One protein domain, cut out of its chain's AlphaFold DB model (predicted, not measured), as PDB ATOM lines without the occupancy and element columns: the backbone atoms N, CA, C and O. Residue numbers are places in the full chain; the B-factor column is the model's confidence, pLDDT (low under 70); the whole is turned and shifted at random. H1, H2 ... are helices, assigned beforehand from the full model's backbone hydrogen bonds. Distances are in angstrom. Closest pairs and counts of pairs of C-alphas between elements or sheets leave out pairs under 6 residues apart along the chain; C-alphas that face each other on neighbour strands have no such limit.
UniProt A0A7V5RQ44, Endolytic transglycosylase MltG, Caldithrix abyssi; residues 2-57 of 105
ATOM      1  N   GLN A   2      -2.593  41.116 -25.430       95.44
ATOM      2  CA  GLN A   2      -2.644  39.745 -24.889       95.44
ATOM      3  C   GLN A   2      -4.068  39.312 -24.500       95.44
ATOM      4  O   GLN A   2      -4.336  38.931 -23.364       95.44
ATOM      5  N   ALA A   3      -4.999  39.428 -25.447       96.31
ATOM      6  CA  ALA A   3      -6.411  39.147 -25.220       96.31
ATOM      7  C   ALA A   3      -6.827  37.815 -25.859       96.31
ATOM      8  O   ALA A   3      -6.881  37.694 -27.081       96.31
ATOM      9  N   ASP A   4      -7.209  36.838 -25.034       95.62
ATOM     10  CA  ASP A   4      -7.713  35.522 -25.466       95.62
ATOM     11  C   ASP A   4      -8.814  35.572 -26.546       95.62
ATOM     12  O   ASP A   4      -8.755  34.761 -27.475       95.62
ATOM     13  N   PRO A   5      -9.781  36.518 -26.518       95.56
ATOM     14  CA  PRO A   5     -10.785  36.624 -27.575       95.56
ATOM     15  C   PRO A   5     -10.206  36.786 -28.986       95.56
ATOM     16  O   PRO A   5     -10.813  36.306 -29.939       95.56
ATOM     17  N   THR A   6      -9.027  37.401 -29.143       97.38
ATOM     18  CA  THR A   6      -8.412  37.543 -30.471       97.38
ATOM     19  C   THR A   6      -7.866  36.211 -30.984       97.38
ATOM     20  O   THR A   6      -7.886  35.971 -32.183       97.38
ATOM     21  N   ILE A   7      -7.432  35.317 -30.090       97.56
ATOM     22  CA  ILE A   7      -7.045  33.941 -30.442       97.56
ATOM     23  C   ILE A   7      -8.278  33.111 -30.772       97.56
ATOM     24  O   ILE A   7      -8.289  32.376 -31.756       97.56
ATOM     25  N   GLN A   8      -9.344  33.264 -29.985       96.38
ATOM     26  CA  GLN A   8     -10.599  32.569 -30.244       96.38
ATOM     27  C   GLN A   8     -11.217  32.958 -31.595       96.38
ATOM     28  O   GLN A   8     -11.825  32.103 -32.225       96.38
ATOM     29  N   TYR A   9     -11.035  34.204 -32.045       96.00
ATOM     30  CA  TYR A   9     -11.452  34.664 -33.375       96.00
ATOM     31  C   TYR A   9     -10.690  33.979 -34.518       96.00
ATOM     32  O   TYR A   9     -11.254  33.735 -35.577       96.00
ATOM     33  N   ILE A  10      -9.409  33.662 -34.305       96.19
ATOM     34  CA  ILE A  10      -8.578  32.976 -35.304       96.19
ATOM     35  C   ILE A  10      -8.946  31.489 -35.400       96.19
ATOM     36  O   ILE A  10      -8.818  30.886 -36.463       96.19
ATOM     37  N   LYS A  11      -9.355  30.876 -34.285       94.75
ATOM     38  CA  LYS A  11      -9.666  29.447 -34.226       94.75
ATOM     39  C   LYS A  11     -11.015  29.133 -34.864       94.75
ATOM     40  O   LYS A  11     -12.014  29.789 -34.591       94.75
ATOM     41  N   GLU A  12     -11.048  28.043 -35.619       89.12
ATOM     42  CA  GLU A  12     -12.287  27.476 -36.140       89.12
ATOM     43  C   GLU A  12     -13.089  26.763 -35.041       89.12
ATOM     44  O   GLU A  12     -12.530  26.153 -34.121       89.12
ATOM     45  N   GLY A  13     -14.416  26.807 -35.165       88.81
ATOM     46  CA  GLY A  13     -15.344  26.128 -34.266       88.81
ATOM     47  C   GLY A  13     -15.833  26.981 -33.087       88.81
ATOM     48  O   GLY A  13     -15.529  28.171 -32.981       88.81
ATOM     49  N   PRO A  14     -16.658  26.390 -32.204       90.38
ATOM     50  CA  PRO A  14     -17.258  27.116 -31.096       90.38
ATOM     51  C   PRO A  14     -16.202  27.583 -30.078       90.38
ATOM     52  O   PRO A  14     -15.161  26.933 -29.920       90.38
ATOM     53  N   PRO A  15     -16.483  28.668 -29.330       89.69
ATOM     54  CA  PRO A  15     -15.616  29.126 -28.259       89.69
ATOM     55  C   PRO A  15     -15.281  28.022 -27.261       89.69
ATOM     56  O   PRO A  15     -16.164  27.329 -26.753       89.69
ATOM     57  N   GLY A  16     -13.992  27.867 -26.973       91.00
ATOM     58  CA  GLY A  16     -13.494  26.751 -26.189       91.00
ATOM     59  C   GLY A  16     -12.289  27.115 -25.339       91.00
ATOM     60  O   GLY A  16     -11.814  28.249 -25.299       91.00
ATOM     61  N   ARG A  17     -11.777  26.119 -24.618       91.06
ATOM     62  CA  ARG A  17     -10.567  26.297 -23.819       91.06
ATOM     63  C   ARG A  17      -9.361  26.489 -24.739       91.06
ATOM     64  O   ARG A  17      -9.029  25.587 -25.505       91.06
ATOM     65  N   LEU A  18      -8.656  27.604 -24.565       93.50
ATOM     66  CA  LEU A  18      -7.367  27.842 -25.208       93.50
ATOM     67  C   LEU A  18      -6.236  27.070 -24.512       93.50
ATOM     68  O   LEU A  18      -6.204  26.911 -23.284       93.50
ATOM     69  N   LEU A  19      -5.312  26.571 -25.324       94.00
ATOM     70  CA  LEU A  19      -4.085  25.889 -24.931       94.00
ATOM     71  C   LEU A  19      -2.878  26.780 -25.238       94.00
ATOM     72  O   LEU A  19      -2.955  27.664 -26.081       94.00
ATOM     73  N   PHE A  20      -1.731  26.512 -24.606       94.56
ATOM     74  CA  PHE A  20      -0.512  27.296 -24.847       94.56
ATOM     75  C   PHE A  20      -0.090  27.306 -26.320       94.56
ATOM     76  O   PHE A  20       0.232  28.365 -26.841       94.56
ATOM     77  N   LYS A  21      -0.220  26.169 -27.018       94.25
ATOM     78  CA  LYS A  21       0.035  26.077 -28.465       94.25
ATOM     79  C   LYS A  21      -0.838  27.011 -29.311       94.25
ATOM     80  O   LYS A  21      -0.438  27.405 -30.396       94.25
ATOM     81  N   ASP A  22      -2.033  27.362 -28.830       94.94
ATOM     82  CA  ASP A  22      -2.935  28.254 -29.564       94.94
ATOM     83  C   ASP A  22      -2.439  29.709 -29.518       94.94
ATOM     84  O   ASP A  22      -2.739  30.494 -30.412       94.94
ATOM     85  N   LEU A  23      -1.653  30.076 -28.498       96.06
ATOM     86  CA  LEU A  23      -1.101  31.426 -28.351       96.06
ATOM     87  C   LEU A  23       0.031  31.709 -29.352       96.06
ATOM     88  O   LEU A  23       0.405  32.863 -29.550       96.06
ATOM     89  N   GLU A  24       0.546  30.670 -30.009       96.25
ATOM     90  CA  GLU A  24       1.646  30.734 -30.976       96.25
ATOM     91  C   GLU A  24       1.157  30.781 -32.435       96.25
ATOM     92  O   GLU A  24       1.965  30.841 -33.363       96.25
ATOM     93  N   ILE A  25      -0.166  30.774 -32.666       96.00
ATOM     94  CA  ILE A  25      -0.742  30.827 -34.015       96.00
ATOM     95  C   ILE A  25      -0.298  32.116 -34.718       96.00
ATOM     96  O   ILE A  25      -0.557  33.223 -34.243       96.00
ATOM     97  N   LYS A  26       0.336  31.977 -35.886       96.69
ATOM     98  CA  LYS A  26       0.761  33.111 -36.713       96.69
ATOM     99  C   LYS A  26      -0.446  33.714 -37.427       96.69
ATOM    100  O   LYS A  26      -0.980  33.127 -38.361       96.69
ATOM    101  N   SER A  27      -0.875  34.886 -36.977       97.31
ATOM    102  CA  SER A  27      -1.962  35.658 -37.577       97.31
ATOM    103  C   SER A  27      -1.817  37.121 -37.167       97.31
ATOM    104  O   SER A  27      -1.470  37.373 -36.011       97.31
ATOM    105  N   PRO A  28      -2.146  38.093 -38.039       97.62
ATOM    106  CA  PRO A  28      -2.114  39.507 -37.668       97.62
ATOM    107  C   PRO A  28      -3.118  39.857 -36.552       97.62
ATOM    108  O   PRO A  28      -2.989  40.896 -35.916       97.62
ATOM    109  N   TYR A  29      -4.089  38.982 -36.265       98.00
ATOM    110  CA  TYR A  29      -5.013  39.122 -35.135       98.00
ATOM    111  C   TYR A  29      -4.432  38.619 -33.800       98.00
ATOM    112  O   TYR A  29      -5.052  38.806 -32.754       98.00
ATOM    113  N   ASN A  30      -3.262  37.971 -33.786       98.12
ATOM    114  CA  ASN A  30      -2.686  37.423 -32.562       98.12
ATOM    115  C   ASN A  30      -2.011  38.522 -31.722       98.12
ATOM    116  O   ASN A  30      -0.852  38.882 -31.933       98.12
ATOM    117  N   THR A  31      -2.724  38.989 -30.696       98.19
ATOM    118  CA  THR A  31      -2.258  40.052 -29.791       98.19
ATOM    119  C   THR A  31      -1.298  39.600 -28.684       98.19
ATOM    120  O   THR A  31      -0.924  40.409 -27.824       98.19
ATOM    121  N   TYR A  32      -0.905  38.322 -28.689       97.19
ATOM    122  CA  TYR A  32       0.237  37.807 -27.931       97.19
ATOM    123  C   TYR A  32       1.557  37.973 -28.689       97.19
ATOM    124  O   TYR A  32       2.594  38.118 -28.047       97.19
ATOM    125  N   ILE A  33       1.513  37.979 -30.026       97.31
ATOM    126  CA  ILE A  33       2.692  38.112 -30.896       97.31
ATOM    127  C   ILE A  33       2.858  39.559 -31.373       97.31
ATOM    128  O   ILE A  33       3.968  40.088 -31.383       97.31
ATOM    129  N   HIS A  34       1.758  40.211 -31.755       97.50
ATOM    130  CA  HIS A  34       1.768  41.566 -32.300       97.50
ATOM    131  C   HIS A  34       1.322  42.600 -31.258       97.50
ATOM    132  O   HIS A  34       0.326  42.419 -30.552       97.50
ATOM    133  N   TYR A  35       2.068  43.704 -31.168       96.69
ATOM    134  CA  TYR A  35       1.711  44.851 -30.334       96.69
ATOM    135  C   TYR A  35       0.593  45.680 -30.980       96.69
ATOM    136  O   TYR A  35       0.493  45.760 -32.200       96.69
ATOM    137  N   GLY A  36      -0.210  46.348 -30.148       95.12
ATOM    138  CA  GLY A  36      -1.306  47.206 -30.601       95.12
ATOM    139  C   GLY A  36      -2.631  46.469 -30.811       95.12
ATOM    140  O   GLY A  36      -2.892  45.436 -30.187       95.12
ATOM    141  N   LEU A  37      -3.491  47.072 -31.633       96.94
ATOM    142  CA  LEU A  37      -4.791  46.526 -32.020       96.94
ATOM    143  C   LEU A  37      -4.644  45.587 -33.229       96.94
ATOM    144  O   LEU A  37      -3.756  45.802 -34.054       96.94
ATOM    145  N   PRO A  38      -5.512  44.566 -33.360       97.56
ATOM    146  CA  PRO A  38      -5.597  43.780 -34.588       97.56
ATOM    147  C   PRO A  38      -6.051  44.648 -35.785       97.56
ATOM    148  O   PRO A  38      -6.594  45.735 -35.573       97.56
ATOM    149  N   PRO A  39      -5.904  44.168 -37.040       97.56
ATOM    150  CA  PRO A  39      -6.277  44.926 -38.242       97.56
ATOM    151  C   PRO A  39      -7.759  45.315 -38.331       97.56
ATOM    152  O   PRO A  39      -8.107  46.237 -39.063       97.56
ATOM    153  N   GLY A  40      -8.634  44.602 -37.621       96.75
ATOM    154  CA  GLY A  40     -10.073  44.826 -37.636       96.75
ATOM    155  C   GLY A  40     -10.763  44.305 -36.372       96.75
ATOM    156  O   GLY A  40     -10.124  43.675 -35.521       96.75
ATOM    157  N   PRO A  41     -12.069  44.580 -36.217       96.25
ATOM    158  CA  PRO A  41     -12.849  44.080 -35.094       96.25
ATOM    159  C   PRO A  41     -12.985  42.553 -35.145       96.25
ATOM    160  O   PRO A  41     -13.064  41.955 -36.213       96.25
ATOM    161  N   ILE A  42     -13.064  41.928 -33.969       95.50
ATOM    162  CA  ILE A  42     -13.241  40.472 -33.824       95.50
ATOM    163  C   ILE A  42     -14.690  40.062 -33.513       95.50
ATOM    164  O   ILE A  42     -14.995  38.876 -33.429       95.50
ATOM    165  N   ASN A  43     -15.585  41.028 -33.281       94.38
ATOM    166  CA  ASN A  43     -17.010  40.795 -33.047       94.38
ATOM    167  C   ASN A  43     -17.851  42.048 -33.354       94.38
ATOM    168  O   ASN A  43     -17.316  43.087 -33.740       94.38
ATOM    169  N   ASN A  44     -19.163  41.943 -33.118       95.75
ATOM    170  CA  ASN A  44     -20.103  43.061 -33.147       95.75
ATOM    171  C   ASN A  44     -20.310  43.611 -31.718       95.75
ATOM    172  O   ASN A  44     -21.026  42.983 -30.931       95.75
ATOM    173  N   PRO A  45     -19.694  44.748 -31.340       96.00
ATOM    174  CA  PRO A  45     -19.803  45.289 -29.990       96.00
ATOM    175  C   PRO A  45     -21.178  45.918 -29.734       96.00
ATOM    176  O   PRO A  45     -21.740  46.615 -30.577       96.00
ATOM    177  N   GLY A  46     -21.703  45.735 -28.522       97.62
ATOM    178  CA  GLY A  46     -22.902  46.444 -28.074       97.62
ATOM    179  C   GLY A  46     -22.621  47.913 -27.725       97.62
ATOM    180  O   GLY A  46     -21.476  48.310 -27.501       97.62
ATOM    181  N   LYS A  47     -23.685  48.716 -27.576       97.88
ATOM    182  CA  LYS A  47     -23.599  50.159 -27.258       97.88
ATOM    183  C   LYS A  47     -22.682  50.468 -26.066       97.88
ATOM    184  O   LYS A  47     -21.883  51.396 -26.134       97.88
ATOM    185  N   LYS A  48     -22.770  49.684 -24.984       97.75
ATOM    186  CA  LYS A  48     -21.938  49.872 -23.781       97.75
ATOM    187  C   LYS A  48     -20.442  49.702 -24.073       97.75
ATOM    188  O   LYS A  48     -19.644  50.471 -23.555       97.75
ATOM    189  N   SER A  49     -20.072  48.740 -24.918       96.94
ATOM    190  CA  SER A  49     -18.677  48.499 -25.301       96.94
ATOM    191  C   SER A  49     -18.120  49.645 -26.142       96.94
ATOM    192  O   SER A  49     -17.013  50.096 -25.886       96.94
ATOM    193  N   VAL A  50     -18.907  50.163 -27.092       97.19
ATOM    194  CA  VAL A  50     -18.509  51.328 -27.902       97.19
ATOM    195  C   VAL A  50     -18.290  52.555 -27.018       97.19
ATOM    196  O   VAL A  50     -17.266  53.222 -27.135       97.19
ATOM    197  N   LEU A  51     -19.215  52.825 -26.089       98.19
ATOM    198  CA  LEU A  51     -19.078  53.941 -25.151       98.19
ATOM    199  C   LEU A  51     -17.853  53.794 -24.243       98.19
ATOM    200  O   LEU A  51     -17.158  54.778 -24.034       98.19
ATOM    201  N   ALA A  52     -17.555  52.589 -23.749       97.25
ATOM    202  CA  ALA A  52     -16.368  52.347 -22.926       97.25
ATOM    203  C   ALA A  52     -15.053  52.567 -23.696       97.25
ATOM    204  O   ALA A  52     -14.079  53.035 -23.113       97.25
ATOM    205  N   SER A  53     -15.027  52.269 -25.000       95.69
ATOM    206  CA  SER A  53     -13.871  52.558 -25.859       95.69
ATOM    207  C   SER A  53     -13.684  54.057 -26.115       95.69
ATOM    208  O   SER A  53     -12.548  54.517 -26.194       95.69
ATOM    209  N   LEU A  54     -14.779  54.817 -26.252       97.69
ATOM    210  CA  LEU A  54     -14.740  56.271 -26.469       97.69
ATOM    211  C   LEU A  54     -14.460  57.053 -25.178       97.69
ATOM    212  O   LEU A  54     -13.766  58.068 -25.205       97.69
ATOM    213  N   PHE A  55     -14.998  56.580 -24.055       97.94
ATOM    214  CA  PHE A  55     -14.954  57.247 -22.756       97.94
ATOM    215  C   PHE A  55     -14.462  56.282 -21.666       97.94
ATOM    216  O   PHE A  55     -15.239  55.888 -20.790       97.94
ATOM    217  N   PRO A  56     -13.186  55.863 -21.713       97.00
ATOM    218  CA  PRO A  56     -12.636  54.978 -20.699       97.00
ATOM    219  C   PRO A  56     -12.488  55.704 -19.360       97.00
ATOM    220  O   PRO A  56     -12.219  56.907 -19.295       97.00
ATOM    221  N   GLU A  57     -12.601  54.951 -18.270       97.31
ATOM    222  CA  GLU A  57     -12.264  55.460 -16.945       97.31
ATOM    223  C   GLU A  57     -10.755  55.725 -16.844       97.31
ATOM    224  O   GLU A  57      -9.927  54.923 -17.287       97.31
TER     225      GLU A  57
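AT A GLANCE: This is residues 2 to 57 of the 105 residues of the protein "Endolytic transglycosylase MltG" of Caldithrix abyssi (UniProt A0A7V5RQ44). With little regular structure, this is a small body of loops holding two short helices, H1 and H2, near each other, from which an arm, residues 44 to 57 with H3, sticks out free. The 56 printed residues hold three named helices, H1, H2 and H3 in that order, with 20 residues, and no named strand: all helix. It is only just loose, close to compact: radius of gyration of the C-alphas 12.6 A, spans 35 by 25 by 19 A.

IN THESE COORDINATES: H1 is residues 4 to 10, 10.2 A long, from C-alpha 4 at (-7.713, 35.522, -25.466). H2 is residues 20 to 24, 7.4 A. H3 is residues 47 to 54, 10.8 A, ending at C-alpha 54 at (-14.740, 56.271, -26.469).

HOW THE PARTS SIT: H1 and H2 are close but not clearly touching; their closest C-alphas, of Ile 7 and Leu 23, are 6.8 A apart. H3 is apart from both. Every O i to N i+4 pair is within hydrogen-bond range in H1 and H3; H2 has 0 of 1, but 2 of 2 O i to N i+3 pairs.

THE WHOLE: The C-alphas farthest apart, of Lys 21 and Phe 55, are 35.1 A apart. The link from H2 to H3 is long, 22 residues. The printed part has no cut, and no printed residue is under 70 in pLDDT.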